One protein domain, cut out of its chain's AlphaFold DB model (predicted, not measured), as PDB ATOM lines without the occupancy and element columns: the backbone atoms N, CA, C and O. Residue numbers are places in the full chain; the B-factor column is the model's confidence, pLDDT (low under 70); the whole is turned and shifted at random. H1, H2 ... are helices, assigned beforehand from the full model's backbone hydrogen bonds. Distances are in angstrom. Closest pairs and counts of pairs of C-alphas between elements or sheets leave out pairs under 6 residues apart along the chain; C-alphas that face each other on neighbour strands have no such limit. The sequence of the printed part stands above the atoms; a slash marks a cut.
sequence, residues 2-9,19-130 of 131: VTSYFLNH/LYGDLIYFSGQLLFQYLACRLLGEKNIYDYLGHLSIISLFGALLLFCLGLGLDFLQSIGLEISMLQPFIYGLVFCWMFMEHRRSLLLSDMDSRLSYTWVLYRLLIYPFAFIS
ATOM      1  N   VAL A   2      54.771  15.023  44.843       45.91
ATOM      2  CA  VAL A   2      55.645  16.042  45.468       45.91
ATOM      3  C   VAL A   2      56.933  15.385  45.990       45.91
ATOM      4  O   VAL A   2      58.034  15.872  45.776       45.91
ATOM      5  N   THR A   3      56.799  14.180  46.536       44.84
ATOM      6  CA  THR A   3      57.863  13.255  46.954       44.84
ATOM      7  C   THR A   3      58.895  12.944  45.867       44.84
ATOM      8  O   THR A   3      60.069  12.831  46.181       44.84
ATOM      9  N   SER A   4      58.501  12.850  44.593       43.69
ATOM     10  CA  SER A   4      59.425  12.551  43.485       43.69
ATOM     11  C   SER A   4      60.323  13.749  43.146       43.69
ATOM     12  O   SER A   4      61.462  13.574  42.722       43.69
ATOM     13  N   TYR A   5      59.822  14.963  43.392       50.62
ATOM     14  CA  TYR A   5      60.558  16.217  43.252       50.62
ATOM     15  C   TYR A   5      61.616  16.377  44.352       50.62
ATOM     16  O   TYR A   5      62.778  16.677  44.083       50.62
ATOM     17  N   PHE A   6      61.227  16.076  45.594       48.69
ATOM     18  CA  PHE A   6      62.123  16.078  46.751       48.69
ATOM     19  C   PHE A   6      63.133  14.919  46.723       48.69
ATOM     20  O   PHE A   6      64.282  15.112  47.101       48.69
ATOM     21  N   LEU A   7      62.770  13.747  46.196       52.53
ATOM     22  CA  LEU A   7      63.684  12.605  46.067       52.53
ATOM     23  C   LEU A   7      64.817  12.833  45.060       52.53
ATOM     24  O   LEU A   7      65.898  12.303  45.273       52.53
ATOM     25  N   ASN A   8      64.604  13.615  43.998       54.75
ATOM     26  CA  ASN A   8      65.640  13.870  42.987       54.75
ATOM     27  C   ASN A   8      66.576  15.046  43.329       54.75
ATOM     28  O   ASN A   8      67.654  15.138  42.752       54.75
ATOM     29  N   HIS A   9      66.191  15.948  44.240       52.41
ATOM     30  CA  HIS A   9      67.015  17.108  44.641       52.41
ATOM     31  C   HIS A   9      67.470  17.090  46.114       52.41
ATOM     32  O   HIS A   9      68.439  17.759  46.456       52.41
ATOM     33  N   LEU A  19      55.506   6.358  49.845       51.75
ATOM     34  CA  LEU A  19      54.084   6.005  49.875       51.75
ATOM     35  C   LEU A  19      53.458   6.115  51.271       51.75
ATOM     36  O   LEU A  19      52.309   6.533  51.404       51.75
ATOM     37  N   TYR A  20      54.202   5.750  52.318       54.47
ATOM     38  CA  TYR A  20      53.691   5.777  53.690       54.47
ATOM     39  C   TYR A  20      53.624   7.207  54.229       54.47
ATOM     40  O   TYR A  20      52.677   7.539  54.938       54.47
ATOM     41  N   GLY A  21      54.572   8.066  53.839       63.16
ATOM     42  CA  GLY A  21      54.539   9.491  54.169       63.16
ATOM     43  C   GLY A  21      53.284  10.170  53.621       63.16
ATOM     44  O   GLY A  21      52.507  10.726  54.391       63.16
ATOM     45  N   ASP A  22      53.033  10.056  52.313       62.28
ATOM     46  CA  ASP A  22      51.885  10.701  51.655       62.28
ATOM     47  C   ASP A  22      50.536  10.261  52.271       62.28
ATOM     48  O   ASP A  22      49.650  11.091  52.491       62.28
ATOM     49  N   LEU A  23      50.397   8.976  52.626       66.62
ATOM     50  CA  LEU A  23      49.211   8.440  53.308       66.62
ATOM     51  C   LEU A  23      49.034   8.992  54.726       66.62
ATOM     52  O   LEU A  23      47.919   9.354  55.106       66.62
ATOM     53  N   ILE A  24      50.109   9.070  55.514       70.25
ATOM     54  CA  ILE A  24      50.066   9.614  56.881       70.25
ATOM     55  C   ILE A  24      49.729  11.108  56.841       70.25
ATOM     56  O   ILE A  24      48.884  11.570  57.606       70.25
ATOM     57  N   TYR A  25      50.314  11.860  55.907       71.56
ATOM     58  CA  TYR A  25      50.036  13.286  55.759       71.56
ATOM     59  C   TYR A  25      48.592  13.553  55.334       71.56
ATOM     60  O   TYR A  25      47.937  14.423  55.914       71.56
ATOM     61  N   PHE A  26      48.076  12.784  54.371       73.31
ATOM     62  CA  PHE A  26      46.699  12.913  53.902       73.31
ATOM     63  C   PHE A  26      45.676  12.486  54.964       73.31
ATOM     64  O   PHE A  26      44.707  13.204  55.216       73.31
ATOM     65  N   SER A  27      45.903  11.352  55.631       77.06
ATOM     66  CA  SER A  27      45.019  10.876  56.703       77.06
ATOM     67  C   SER A  27      45.039  11.804  57.917       77.06
ATOM     68  O   SER A  27      43.976  12.135  58.440       77.06
ATOM     69  N   GLY A  28      46.211  12.310  58.311       81.38
ATOM     70  CA  GLY A  28      46.337  13.331  59.348       81.38
ATOM     71  C   GLY A  28      45.605  14.622  58.983       81.38
ATOM     72  O   GLY A  28      44.929  15.200  59.835       81.38
ATOM     73  N   GLN A  29      45.662  15.035  57.710       79.50
ATOM     74  CA  GLN A  29      44.969  16.229  57.228       79.50
ATOM     75  C   GLN A  29      43.451  16.065  57.375       79.50
ATOM     76  O   GLN A  29      42.791  16.932  57.949       79.50
ATOM     77  N   LEU A  30      42.903  14.932  56.925       81.56
ATOM     78  CA  LEU A  30      41.479  14.623  57.064       81.56
ATOM     79  C   LEU A  30      41.041  14.549  58.530       81.56
ATOM     80  O   LEU A  30      39.977  15.057  58.878       81.56
ATOM     81  N   LEU A  31      41.864  13.957  59.397       83.75
ATOM     82  CA  LEU A  31      41.570  13.822  60.823       83.75
ATOM     83  C   LEU A  31      41.580  15.191  61.523       83.75
ATOM     84  O   LEU A  31      40.683  15.491  62.310       83.75
ATOM     85  N   PHE A  32      42.531  16.062  61.181       83.06
ATOM     86  CA  PHE A  32      42.573  17.435  61.681       83.06
ATOM     87  C   PHE A  32      41.372  18.257  61.199       83.06
ATOM     88  O   PHE A  32      40.746  18.956  61.996       83.06
ATOM     89  N   GLN A  33      40.997  18.130  59.921       80.44
ATOM     90  CA  GLN A  33      39.795  18.773  59.386       80.44
ATOM     91  C   GLN A  33      38.522  18.283  60.078       80.44
ATOM     92  O   GLN A  33      37.667  19.090  60.430       80.44
ATOM     93  N   TYR A  34      38.413  16.978  60.325       82.31
ATOM     94  CA  TYR A  34      37.293  16.393  61.056       82.31
ATOM     95  C   TYR A  34      37.169  16.975  62.473       82.31
ATOM     96  O   TYR A  34      36.076  17.355  62.900       82.31
ATOM     97  N   LEU A  35      38.292  17.103  63.191       83.19
ATOM     98  CA  LEU A  35      38.322  17.725  64.517       83.19
ATOM     99  C   LEU A  35      37.935  19.209  64.463       83.19
ATOM    100  O   LEU A  35      37.158  19.655  65.306       83.19
ATOM    101  N   ALA A  36      38.416  19.955  63.465       82.25
ATOM    102  CA  ALA A  36      38.062  21.360  63.268       82.25
ATOM    103  C   ALA A  36      36.559  21.546  62.993       82.25
ATOM    104  O   ALA A  36      35.930  22.393  63.627       82.25
ATOM    105  N   CYS A  37      35.956  20.716  62.133       81.12
ATOM    106  CA  CYS A  37      34.508  20.713  61.902       81.12
ATOM    107  C   CYS A  37      33.726  20.445  63.192       81.12
ATOM    108  O   CYS A  37      32.747  21.132  63.484       81.12
ATOM    109  N   ARG A  38      34.171  19.464  63.990       80.69
ATOM    110  CA  ARG A  38      33.521  19.120  65.260       80.69
ATOM    111  C   ARG A  38      33.627  20.252  66.285       80.69
ATOM    112  O   ARG A  38      32.680  20.472  67.033       80.69
ATOM    113  N   LEU A  39      34.751  20.968  66.309       82.00
ATOM    114  CA  LEU A  39      34.981  22.108  67.200       82.00
ATOM    115  C   LEU A  39      34.157  23.342  66.798       82.00
ATOM    116  O   LEU A  39      33.735  24.099  67.667       82.00
ATOM    117  N   LEU A  40      33.898  23.521  65.500       79.88
ATOM    118  CA  LEU A  40      33.061  24.597  64.961       79.88
ATOM    119  C   LEU A  40      31.557  24.263  64.956       79.88
ATOM    120  O   LEU A  40      30.743  25.138  64.683       79.88
ATOM    121  N   GLY A  41      31.173  23.032  65.310       73.31
ATOM    122  CA  GLY A  41      29.768  22.622  65.407       73.31
ATOM    123  C   GLY A  41      29.089  22.381  64.056       73.31
ATOM    124  O   GLY A  41      27.863  22.450  63.966       73.31
ATOM    125  N   GLU A  42      29.870  22.089  63.013       77.44
ATOM    126  CA  GLU A  42      29.352  21.857  61.666       77.44
ATOM    127  C   GLU A  42      28.501  20.583  61.599       77.44
ATOM    128  O   GLU A  42      28.916  19.508  62.040       77.44
ATOM    129  N   LYS A  43      27.299  20.687  61.021       70.31
ATOM    130  CA  LYS A  43      26.347  19.562  60.941       70.31
ATOM    131  C   LYS A  43      26.658  18.589  59.797       70.31
ATOM    132  O   LYS A  43      26.398  17.398  59.936       70.31
ATOM    133  N   ASN A  44      27.259  19.068  58.704       76.81
ATOM    134  CA  ASN A  44      27.477  18.299  57.470       76.81
ATOM    135  C   ASN A  44      28.952  17.905  57.260       76.81
ATOM    136  O   ASN A  44      29.532  18.115  56.197       76.81
ATOM    137  N   ILE A  45      29.571  17.304  58.281       77.44
ATOM    138  CA  ILE A  45      31.010  16.965  58.283       77.44
ATOM    139  C   ILE A  45      31.381  15.979  57.162       77.44
ATOM    140  O   ILE A  45      32.424  16.120  56.529       77.44
ATOM    141  N   TYR A  46      30.535  14.978  56.906       77.06
ATOM    142  CA  TYR A  46      30.799  13.959  55.883       77.06
ATOM    143  C   TYR A  46      30.814  14.539  54.468       77.06
ATOM    144  O   TYR A  46      31.668  14.165  53.667       77.06
ATOM    145  N   ASP A  47      29.909  15.478  54.187       79.75
ATOM    146  CA  ASP A  47      29.810  16.141  52.888       79.75
ATOM    147  C   ASP A  47      31.049  17.014  52.639       79.75
ATOM    148  O   ASP A  47      31.709  16.919  51.602       79.75
ATOM    149  N   TYR A  48      31.473  17.755  53.667       79.69
ATOM    150  CA  TYR A  48      32.716  18.524  53.643       79.69
ATOM    151  C   TYR A  48      33.957  17.656  53.414       79.69
ATOM    152  O   TYR A  48      34.784  17.975  52.560       79.69
ATOM    153  N   LEU A  49      34.100  16.552  54.156       78.44
ATOM    154  CA  LEU A  49      35.232  15.637  53.987       78.44
ATOM    155  C   LEU A  49      35.244  15.010  52.590       78.44
ATOM    156  O   LEU A  49      36.319  14.845  52.010       78.44
ATOM    157  N   GLY A  50      34.070  14.696  52.037       80.69
ATOM    158  CA  GLY A  50      33.916  14.217  50.665       80.69
ATOM    159  C   GLY A  50      34.409  15.247  49.651       80.69
ATOM    160  O   GLY A  50      35.310  14.955  48.862       80.69
ATOM    161  N   HIS A  51      33.902  16.477  49.729       82.50
ATOM    162  CA  HIS A  51      34.333  17.577  48.867       82.50
ATOM    163  C   HIS A  51      35.833  17.857  48.980       82.50
ATOM    164  O   HIS A  51      36.529  17.965  47.971       82.50
ATOM    165  N   LEU A  52      36.369  17.902  50.196       80.81
ATOM    166  CA  LEU A  52      37.792  18.101  50.443       80.81
ATOM    167  C   LEU A  52      38.658  16.974  49.861       80.81
ATOM    168  O   LEU A  52      39.733  17.238  49.310       80.81
ATOM    169  N   SER A  53      38.203  15.726  49.977       81.62
ATOM    170  CA  SER A  53      38.891  14.565  49.407       81.62
ATOM    171  C   SER A  53      38.905  14.638  47.882       81.62
ATOM    172  O   SER A  53      39.949  14.410  47.276       81.62
ATOM    173  N   ILE A  54      37.791  15.045  47.263       84.31
ATOM    174  CA  ILE A  54      37.690  15.259  45.813       84.31
ATOM    175  C   ILE A  54      38.629  16.381  45.361       84.31
ATOM    176  O   ILE A  54      39.381  16.192  44.409       84.31
ATOM    177  N   ILE A  55      38.663  17.519  46.060       84.25
ATOM    178  CA  ILE A  55      39.580  18.630  45.745       84.25
ATOM    179  C   ILE A  55      41.039  18.172  45.840       84.25
ATOM    180  O   ILE A  55      41.856  18.509  44.983       84.25
ATOM    181  N   SER A  56      41.369  17.375  46.856       80.69
ATOM    182  CA  SER A  56      42.716  16.824  47.038       80.69
ATOM    183  C   SER A  56      43.085  15.820  45.946       80.69
ATOM    184  O   SER A  56      44.203  15.862  45.434       80.69
ATOM    185  N   LEU A  57      42.136  14.975  45.538       81.62
ATOM    186  CA  LEU A  57      42.294  14.040  44.427       81.62
ATOM    187  C   LEU A  57      42.507  14.781  43.102       81.62
ATOM    188  O   LEU A  57      43.441  14.462  42.371       81.62
ATOM    189  N   PHE A  58      41.693  15.799  42.810       83.19
ATOM    190  CA  PHE A  58      41.849  16.630  41.618       83.19
ATOM    191  C   PHE A  58      43.175  17.382  41.622       83.19
ATOM    192  O   PHE A  58      43.846  17.418  40.598       83.19
ATOM    193  N   GLY A  59      43.590  17.934  42.763       80.69
ATOM    194  CA  GLY A  59      44.899  18.567  42.902       80.69
ATOM    195  C   GLY A  59      46.048  17.602  42.607       80.69
ATOM    196  O   GLY A  59      46.969  17.950  41.870       80.69
ATOM    197  N   ALA A  60      45.973  16.369  43.116       78.06
ATOM    198  CA  ALA A  60      46.956  15.327  42.830       78.06
ATOM    199  C   ALA A  60      46.952  14.908  41.352       78.06
ATOM    200  O   ALA A  60      48.018  14.767  40.761       78.06
ATOM    201  N   LEU A  61      45.775  14.759  40.741       81.19
ATOM    202  CA  LEU A  61      45.627  14.408  39.327       81.19
ATOM    203  C   LEU A  61      46.152  15.524  38.417       81.19
ATOM    204  O   LEU A  61      46.849  15.258  37.443       81.19
ATOM    205  N   LEU A  62      45.881  16.781  38.762       81.50
ATOM    206  CA  LEU A  62      46.342  17.944  38.014       81.50
ATOM    207  C   LEU A  62      47.866  18.097  38.126       81.50
ATOM    208  O   LEU A  62      48.532  18.291  37.111       81.50
ATOM    209  N   LEU A  63      48.438  17.899  39.321       78.69
ATOM    210  CA  LEU A  63      49.891  17.781  39.495       78.69
ATOM    211  C   LEU A  63      50.469  16.600  38.709       78.69
ATOM    212  O   LEU A  63      51.559  16.728  38.164       78.69
ATOM    213  N   PHE A  64      49.751  15.479  38.617       78.25
ATOM    214  CA  PHE A  64      50.189  14.315  37.854       78.25
ATOM    215  C   PHE A  64      50.265  14.606  36.359       78.25
ATOM    216  O   PHE A  64      51.305  14.390  35.740       78.25
ATOM    217  N   CYS A  65      49.202  15.168  35.788       79.25
ATOM    218  CA  CYS A  65      49.177  15.553  34.382       79.25
ATOM    219  C   CYS A  65      50.238  16.614  34.055       79.25
ATOM    220  O   CYS A  65      50.929  16.493  33.045       79.25
ATOM    221  N   LEU A  66      50.402  17.631  34.910       79.81
ATOM    222  CA  LEU A  66      51.413  18.671  34.702       79.81
ATOM    223  C   LEU A  66      52.841  18.151  34.908       79.81
ATOM    224  O   LEU A  66      53.737  18.564  34.178       79.81
ATOM    225  N   GLY A  67      53.048  17.227  35.848       77.38
ATOM    226  CA  GLY A  67      54.326  16.549  36.067       77.38
ATOM    227  C   GLY A  67      54.768  15.749  34.844       77.38
ATOM    228  O   GLY A  67      55.890  15.917  34.385       77.38
ATOM    229  N   LEU A  68      53.859  14.976  34.237       78.88
ATOM    230  CA  LEU A  68      54.149  14.261  32.988       78.88
ATOM    231  C   LEU A  68      54.499  15.210  31.831       78.88
ATOM    232  O   LEU A  68      55.392  14.918  31.038       78.88
ATOM    233  N   GLY A  69      53.810  16.352  31.734       80.06
ATOM    234  CA  GLY A  69      54.118  17.374  30.730       80.06
ATOM    235  C   GLY A  69      55.496  18.011  30.936       80.06
ATOM    236  O   GLY A  69      56.225  18.230  29.970       80.06
ATOM    237  N   LEU A  70      55.871  18.266  32.190       77.00
ATOM    238  CA  LEU A  70      57.194  18.761  32.572       77.00
ATOM    239  C   LEU A  70      58.301  17.752  32.243       77.00
ATOM    240  O   LEU A  70      59.295  18.144  31.636       77.00
ATOM    241  N   ASP A  71      58.111  16.475  32.574       76.56
ATOM    242  CA  ASP A  71      59.078  15.411  32.272       76.56
ATOM    243  C   ASP A  71      59.286  15.262  30.755       76.56
ATOM    244  O   ASP A  71      60.413  15.112  30.276       76.56
ATOM    245  N   PHE A  72      58.207  15.379  29.972       79.00
ATOM    246  CA  PHE A  72      58.282  15.368  28.511       79.00
ATOM    247  C   PHE A  72      59.068  16.567  27.959       79.00
ATOM    248  O   PHE A  72      59.911  16.402  27.080       79.00
ATOM    249  N   LEU A  73      58.839  17.770  28.493       77.00
ATOM    250  CA  LEU A  73      59.574  18.972  28.090       77.00
ATOM    251  C   LEU A  73      61.056  18.921  28.494       77.00
ATOM    252  O   LEU A  73      61.914  19.367  27.732       77.00
ATOM    253  N   GLN A  74      61.366  18.340  29.653       74.75
ATOM    254  CA  GLN A  74      62.739  18.144  30.110       74.75
ATOM    255  C   GLN A  74      63.494  17.147  29.214       74.75
ATOM    256  O   GLN A  74      64.666  17.361  28.909       74.75
ATOM    257  N   SER A  75      62.811  16.114  28.707       71.94
ATOM    258  CA  SER A  75      63.355  15.168  27.715       71.94
ATOM    259  C   SER A  75      63.738  15.837  26.382       71.94
ATOM    260  O   SER A  75      64.648  15.385  25.691       71.94
ATOM    261  N   ILE A  76      63.100  16.963  26.039       78.25
ATOM    262  CA  ILE A  76      63.396  17.762  24.833       78.25
ATOM    263  C   ILE A  76      64.603  18.708  25.050       78.25
ATOM    264  O   ILE A  76      65.030  19.402  24.130       78.25
ATOM    265  N   GLY A  77      65.217  18.706  26.241       70.19
ATOM    266  CA  GLY A  77      66.433  19.476  26.538       70.19
ATOM    267  C   GLY A  77      66.182  20.927  26.959       70.19
ATOM    268  O   GLY A  77      67.109  21.734  26.978       70.19
ATOM    269  N   LEU A  78      64.941  21.274  27.302       68.06
ATOM    270  CA  LEU A  78      64.605  22.553  27.921       68.06
ATOM    271  C   LEU A  78      64.907  22.479  29.427       68.06
ATOM    272  O   LEU A  78      64.304  21.686  30.148       68.06
ATOM    273  N   GLU A  79      65.828  23.309  29.921       64.06
ATOM    274  CA  GLU A  79      66.029  23.476  31.364       64.06
ATOM    275  C   GLU A  79      64.888  24.306  31.951       64.06
ATOM    276  O   GLU A  79      64.824  25.523  31.776       64.06
ATOM    277  N   ILE A  80      63.970  23.638  32.655       66.25
ATOM    278  CA  ILE A  80      62.773  24.275  33.214       66.25
ATOM    279  C   ILE A  80      62.703  24.201  34.743       66.25
ATOM    280  O   ILE A  80      61.631  24.064  35.339       66.25
ATOM    281  N   SER A  81      63.858  24.347  35.391       64.50
ATOM    282  CA  SER A  81      64.014  24.310  36.852       64.50
ATOM    283  C   SER A  81      63.117  25.317  37.594       64.50
ATOM    284  O   SER A  81      62.649  25.036  38.694       64.50
ATOM    285  N   MET A  82      62.803  26.464  36.982       66.25
ATOM    286  CA  MET A  82      61.943  27.504  37.571       66.25
ATOM    287  C   MET A  82      60.433  27.290  37.347       66.25
ATOM    288  O   MET A  82      59.620  27.841  38.089       66.25
ATOM    289  N   LEU A  83      60.017  26.489  36.359       70.06
ATOM    290  CA  LEU A  83      58.590  26.302  36.044       70.06
ATOM    291  C   LEU A  83      57.922  25.286  36.974       70.06
ATOM    292  O   LEU A  83      56.729  25.387  37.242       70.06
ATOM    293  N   GLN A  84      58.686  24.337  37.511       67.56
ATOM    294  CA  GLN A  84      58.196  23.336  38.461       67.56
ATOM    295  C   GLN A  84      57.635  23.955  39.758       67.56
ATOM    296  O   GLN A  84      56.468  23.693  40.070       67.56
ATOM    297  N   PRO A  85      58.369  24.818  40.497       70.62
ATOM    298  CA  PRO A  85      57.812  25.487  41.674       70.62
ATOM    299  C   PRO A  85      56.668  26.447  41.316       70.62
ATOM    300  O   PRO A  85      55.726  26.586  42.096       70.62
ATOM    301  N   PHE A  86      56.696  27.058  40.126       74.62
ATOM    302  CA  PHE A  86      55.606  27.910  39.647       74.62
ATOM    303  C   PHE A  86      54.309  27.119  39.424       74.62
ATOM    304  O   PHE A  86      53.253  27.506  39.924       74.62
ATOM    305  N   ILE A  87      54.393  25.976  38.738       75.62
ATOM    306  CA  ILE A  87      53.270  25.058  38.530       75.62
ATOM    307  C   ILE A  87      52.736  24.566  39.873       75.62
ATOM    308  O   ILE A  87      51.530  24.612  40.099       75.62
ATOM    309  N   TYR A  88      53.618  24.160  40.788       74.94
ATOM    310  CA  TYR A  88      53.205  23.725  42.117       74.94
ATOM    311  C   TYR A  88      52.436  24.820  42.871       74.94
ATOM    312  O   TYR A  88      51.355  24.560  43.402       74.94
ATOM    313  N   GLY A  89      52.950  26.052  42.865       79.12
ATOM    314  CA  GLY A  89      52.276  27.207  43.456       79.12
ATOM    315  C   GLY A  89      50.916  27.488  42.813       79.12
ATOM    316  O   GLY A  89      49.944  27.754  43.516       79.12
ATOM    317  N   LEU A  90      50.812  27.356  41.489       82.75
ATOM    318  CA  LEU A  90      49.562  27.548  40.758       82.75
ATOM    319  C   LEU A  90      48.519  26.491  41.140       82.75
ATOM    320  O   LEU A  90      47.384  26.848  41.462       82.75
ATOM    321  N   VAL A  91      48.900  25.209  41.186       82.94
ATOM    322  CA  VAL A  91      47.991  24.139  41.628       82.94
ATOM    323  C   VAL A  91      47.576  24.336  43.083       82.94
ATOM    324  O   VAL A  91      46.408  24.158  43.423       82.94
ATOM    325  N   PHE A  92      48.501  24.756  43.944       80.25
ATOM    326  CA  PHE A  92      48.193  25.061  45.336       80.25
ATOM    327  C   PHE A  92      47.162  26.193  45.466       80.25
ATOM    328  O   PHE A  92      46.168  26.040  46.178       80.25
ATOM    329  N   CYS A  93      47.353  27.300  44.742       84.00
ATOM    330  CA  CYS A  93      46.395  28.404  44.699       84.00
ATOM    331  C   CYS A  93      45.026  27.945  44.186       84.00
ATOM    332  O   CYS A  93      44.003  28.293  44.777       84.00
ATOM    333  N   TRP A  94      45.003  27.116  43.139       84.75
ATOM    334  CA  TRP A  94      43.773  26.535  42.607       84.75
ATOM    335  C   TRP A  94      43.039  25.692  43.656       84.75
ATOM    336  O   TRP A  94      41.853  25.905  43.902       84.75
ATOM    337  N   MET A  95      43.747  24.784  44.336       82.31
ATOM    338  CA  MET A  95      43.176  23.966  45.411       82.31
ATOM    339  C   MET A  95      42.612  24.823  46.547       82.31
ATOM    340  O   MET A  95      41.543  24.516  47.073       82.31
ATOM    341  N   PHE A  96      43.304  25.901  46.924       82.38
ATOM    342  CA  PHE A  96      42.848  26.811  47.971       82.38
ATOM    343  C   PHE A  96      41.580  27.577  47.565       82.38
ATOM    344  O   PHE A  96      40.634  27.672  48.350       82.38
ATOM    345  N   MET A  97      41.529  28.090  46.331       84.88
ATOM    346  CA  MET A  97      40.337  28.754  45.798       84.88
ATOM    347  C   MET A  97      39.140  27.806  45.759       84.88
ATOM    348  O   MET A  97      38.047  28.179  46.186       84.88
ATOM    349  N   GLU A  98      39.356  26.572  45.310       84.69
ATOM    350  CA  GLU A  98      38.308  25.562  45.224       84.69
ATOM    351  C   GLU A  98      37.814  25.130  46.609       84.69
ATOM    352  O   GLU A  98      36.612  24.992  46.834       84.69
ATOM    353  N   HIS A  99      38.721  25.007  47.579       82.69
ATOM    354  CA  HIS A  99      38.364  24.727  48.965       82.69
ATOM    355  C   HIS A  99      37.476  25.822  49.562       82.69
ATOM    356  O   HIS A  99      36.433  25.537  50.154       82.69
ATOM    357  N   ARG A 100      37.853  27.086  49.349       80.12
ATOM    358  CA  ARG A 100      37.056  28.234  49.784       80.12
ATOM    359  C   ARG A 100      35.698  28.271  49.084       80.12
ATOM    360  O   ARG A 100      34.695  28.562  49.730       80.12
ATOM    361  N   ARG A 101      35.650  27.950  47.786       82.25
ATOM    362  CA  ARG A 101      34.404  27.855  47.011       82.25
ATOM    363  C   ARG A 101      33.477  26.784  47.580       82.25
ATOM    364  O   ARG A 101      32.294  27.050  47.746       82.25
ATOM    365  N   SER A 102      34.012  25.614  47.924       79.50
ATOM    366  CA  SER A 102      33.235  24.534  48.535       79.50
ATOM    367  C   SER A 102      32.654  24.939  49.887       79.50
ATOM    368  O   SER A 102      31.490  24.667  50.142       79.50
ATOM    369  N   LEU A 103      33.421  25.638  50.728       78.06
ATOM    370  CA  LEU A 103      32.928  26.131  52.020       78.06
ATOM    371  C   LEU A 103      31.797  27.154  51.863       78.06
ATOM    372  O   LEU A 103      30.813  27.086  52.591       78.06
ATOM    373  N   LEU A 104      31.912  28.059  50.883       78.88
ATOM    374  CA  LEU A 104      30.861  29.031  50.563       78.88
ATOM    375  C   LEU A 104      29.584  28.362  50.036       78.88
ATOM    376  O   LEU A 104      28.490  28.815  50.349       78.88
ATOM    377  N   LEU A 105      29.713  27.298  49.237       77.62
ATOM    378  CA  LEU A 105      28.569  26.545  48.709       77.62
ATOM    379  C   LEU A 105      27.878  25.691  49.779       77.62
ATOM    380  O   LEU A 105      26.670  25.491  49.705       77.62
ATOM    381  N   SER A 106      28.635  25.201  50.761       70.75
ATOM    382  CA  SER A 106      28.119  24.381  51.861       70.75
ATOM    383  C   SER A 106      27.622  25.199  53.064       70.75
ATOM    384  O   SER A 106      27.247  24.593  54.064       70.75
ATOM    385  N   ASP A 107      27.613  26.537  52.974       71.12
ATOM    386  CA  ASP A 107      27.248  27.476  54.057       71.12
ATOM    387  C   ASP A 107      28.034  27.235  55.365       71.12
ATOM    388  O   ASP A 107      27.538  27.425  56.473       71.12
ATOM    389  N   MET A 108      29.277  26.764  55.224       71.38
ATOM    390  CA  MET A 108      30.156  26.409  56.339       71.38
ATOM    391  C   MET A 108      31.046  27.580  56.736       71.38
ATOM    392  O   MET A 108      31.393  28.440  55.917       71.38
ATOM    393  N   ASP A 109      31.488  27.586  57.992       77.62
ATOM    394  CA  ASP A 109      32.317  28.670  58.503       77.62
ATOM    395  C   ASP A 109      33.639  28.773  57.715       77.62
ATOM    396  O   ASP A 109      34.448  27.842  57.637       77.62
ATOM    397  N   SER A 110      33.910  29.959  57.163       73.56
ATOM    398  CA  SER A 110      35.158  30.271  56.452       73.56
ATOM    399  C   SER A 110      36.408  30.078  57.325       73.56
ATOM    400  O   SER A 110      37.519  29.968  56.799       73.56
ATOM    401  N   ARG A 111      36.250  29.978  58.653       75.56
ATOM    402  CA  ARG A 111      37.309  29.574  59.592       75.56
ATOM    403  C   ARG A 111      37.926  28.213  59.259       75.56
ATOM    404  O   ARG A 111      39.116  28.025  59.513       75.56
ATOM    405  N   LEU A 112      37.197  27.306  58.607       75.25
ATOM    406  CA  LEU A 112      37.743  26.022  58.151       75.25
ATOM    407  C   LEU A 112      38.877  26.179  57.134       75.25
ATOM    408  O   LEU A 112      39.883  25.474  57.237       75.25
ATOM    409  N   SER A 113      38.799  27.168  56.237       77.38
ATOM    410  CA  SER A 113      39.903  27.472  55.310       77.38
ATOM    411  C   SER A 113      41.183  27.862  56.050       77.38
ATOM    412  O   SER A 113      42.274  27.457  55.650       77.38
ATOM    413  N   TYR A 114      41.067  28.603  57.158       76.88
ATOM    414  CA  TYR A 114      42.226  28.960  57.975       76.88
ATOM    415  C   TYR A 114      42.834  27.732  58.648       76.88
ATOM    416  O   TYR A 114      44.053  27.581  58.623       76.88
ATOM    417  N   THR A 115      42.013  26.820  59.180       80.75
ATOM    418  CA  THR A 115      42.521  25.569  59.774       80.75
ATOM    419  C   THR A 115      43.235  24.688  58.746       80.75
ATOM    420  O   THR A 115      44.245  24.069  59.071       80.75
ATOM    421  N   TRP A 116      42.777  24.693  57.490       77.62
ATOM    422  CA  TRP A 116      43.421  23.979  56.387       77.62
ATOM    423  C   TRP A 116      44.808  24.539  56.060       77.62
ATOM    424  O   TRP A 116      45.777  23.781  55.972       77.62
ATOM    425  N   VAL A 117      44.924  25.866  55.933       77.06
ATOM    426  CA  VAL A 117      46.218  26.527  55.695       77.06
ATOM    427  C   VAL A 117      47.149  26.311  56.880       77.06
ATOM    428  O   VAL A 117      48.315  25.984  56.683       77.06
ATOM    429  N   LEU A 118      46.633  26.436  58.102       78.00
ATOM    430  CA  LEU A 118      47.409  26.292  59.330       78.00
ATOM    431  C   LEU A 118      47.952  24.867  59.486       78.00
ATOM    432  O   LEU A 118      49.128  24.709  59.794       78.00
ATOM    433  N   TYR A 119      47.157  23.836  59.179       78.25
ATOM    434  CA  TYR A 119      47.639  22.451  59.149       78.25
ATOM    435  C   TYR A 119      48.772  22.264  58.136       78.25
ATOM    436  O   TYR A 119      49.810  21.697  58.469       78.25
ATOM    437  N   ARG A 120      48.618  22.778  56.907       73.56
ATOM    438  CA  ARG A 120      49.679  22.682  55.893       73.56
ATOM    439  C   ARG A 120      50.939  23.442  56.299       73.56
ATOM    440  O   ARG A 120      52.038  22.948  56.080       73.56
ATOM    441  N   LEU A 121      50.792  24.605  56.923       72.56
ATOM    442  CA  LEU A 121      51.918  25.404  57.396       72.56
ATOM    443  C   LEU A 121      52.632  24.728  58.574       72.56
ATOM    444  O   LEU A 121      53.851  24.793  58.641       72.56
ATOM    445  N   LEU A 122      51.904  24.024  59.449       73.94
ATOM    446  CA  LEU A 122      52.481  23.209  60.524       73.94
ATOM    447  C   LEU A 122      53.165  21.943  60.006       73.94
ATOM    448  O   LEU A 122      54.176  21.532  60.567       73.94
ATOM    449  N   ILE A 123      52.642  21.323  58.948       68.50
ATOM    450  CA  ILE A 123      53.203  20.066  58.447       68.50
ATOM    451  C   ILE A 123      54.431  20.262  57.569       68.50
ATOM    452  O   ILE A 123      55.275  19.376  57.523       68.50
ATOM    453  N   TYR A 124      54.560  21.421  56.917       64.06
ATOM    454  CA  TYR A 124      55.761  21.794  56.168       64.06
ATOM    455  C   TYR A 124      57.035  21.610  57.010       64.06
ATOM    456  O   TYR A 124      57.885  20.827  56.600       64.06
ATOM    457  N   PRO A 125      57.176  22.215  58.207       60.66
ATOM    458  CA  PRO A 125      58.334  21.981  59.052       60.66
ATOM    459  C   PRO A 125      58.507  20.503  59.394       60.66
ATOM    460  O   PRO A 125      59.616  20.020  59.260       60.66
ATOM    461  N   PHE A 126      57.457  19.743  59.724       57.47
ATOM    462  CA  PHE A 126      57.590  18.300  59.994       57.47
ATOM    463  C   PHE A 126      58.074  17.481  58.787       57.47
ATOM    464  O   PHE A 126      58.880  16.568  58.960       57.47
ATOM    465  N   ALA A 127      57.653  17.840  57.574       53.28
ATOM    466  CA  ALA A 127      58.133  17.227  56.337       53.28
ATOM    467  C   ALA A 127      59.623  17.512  56.065       53.28
ATOM    468  O   ALA A 127      60.267  16.730  55.370       53.28
ATOM    469  N   PHE A 128      60.175  18.593  56.629       47.97
ATOM    470  CA  PHE A 128      61.591  18.973  56.528       47.97
ATOM    471  C   PHE A 128      62.417  18.702  57.806       47.97
ATOM    472  O   PHE A 128      63.638  18.757  57.748       47.97
ATOM    473  N   ILE A 129      61.780  18.408  58.948       43.44
ATOM    474  CA  ILE A 129      62.396  18.206  60.281       43.44
ATOM    475  C   ILE A 129      62.716  16.733  60.568       43.44
ATOM    476  O   ILE A 129      63.261  16.411  61.622       43.44
ATOM    477  N   SER A 130      62.464  15.827  59.623       37.91
ATOM    478  CA  SER A 130      63.029  14.470  59.676       37.91
ATOM    479  C   SER A 130      64.524  14.526  59.315       37.91
ATOM    480  O   SER A 130      64.928  14.048  58.262       37.91
TER     481      SER A 130
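AT A GLANCE: This is residues 2 to 9 and 19 to 130 of the 131 residues of an uncharacterized protein of Chitinophagaceae bacterium (UniProt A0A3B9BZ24). Look for four helices in an up-and-down bundle that opens like a wedge: H3 and H4 lie side by side as one pair, H2 and H5 as the other, and the two pairs meet near the links H2 to H3 and H4 to H5 and splay apart from there. The short H1 sits in the open mouth, near H3 but touching no helix, and residues 72 to 77 stick out at the far end of the H3 and H4 pair. The printed part has 120 residues with five named helices, H1 to H5 in chain order, and no named strand; its class is all helix. It is only just compact, close to loose, with a radius of gyration of the C-alphas of 16.1 A, and elongated, spanning 53 by 33 by 20 A.

HOW THE PARTS SIT: Start at H3, residues 45 to 75, the longest helix. H4, residues 83 to 105, touches it in a helical hairpin, opposite ways at a shallow tilt of 19 degrees; the closest C-alphas, of Gly 59 and Met 95, are 6.2 A apart. H2, residues 19 to 40, forms a hairpin with H3 at a shallow tilt of 33 degrees, only just short of steep; residues 30 to 38 of H2 touch residues 45 to 49 of H3 alone, and the closest C-alphas, of Cys 37 and Ile 45, are 6.3 A apart. H5, residues 111 to 128, touches H2, opposite ways at a shallow tilt of 30 degrees, with the C-alphas of Ala 36 and Leu 112 closest at 6.9 A. H4 and H5 form a hairpin too, through residues 96 to 103 and 112 to 113 alone; the C-alphas of Arg 100 and Ser 113 are closest at 6.3 A. H3 and H5 are apart, as are H2 and H4. H1, residues 2 to 9, is near H3, and only just apart from H2, with closest C-alphas at 8.0 A. Every O i to N i+4 pair is within hydrogen-bond range in H1, H2, H3 and H4, and 12 of 14 are in H5.

IN THESE COORDINATES: Find C-alpha 45 at (31.010, 16.965, 58.283); from there H3 runs 44.5 A to C-alpha 75 at (63.355, 15.168, 27.715). H4 covers 32.6 A from Leu 83 to Leu 105, H2 31.9 A from Leu 19 to Leu 40, and H5 26.7 A from Arg 111 to C-alpha 128 at (61.591, 18.973, 56.528). H1, Val 2 to His 9, is 11.4 A long.

THE WHOLE: The two C-alphas farthest apart, of Gly 41 and Gly 77, are 53.5 A apart. Residues 10 to 18 are not printed, and C-alphas 9 and 19 are 17.8 A apart across this cut. The links H2 to H3 and H4 to H5 are tight, and H3 to H4 is short. Look in the B-factor column for pLDDT under 70 at residues 2 to 9, 19 to 23, 78 to 82, 84 and 123 to 130; the mean of the printed part is 73.5.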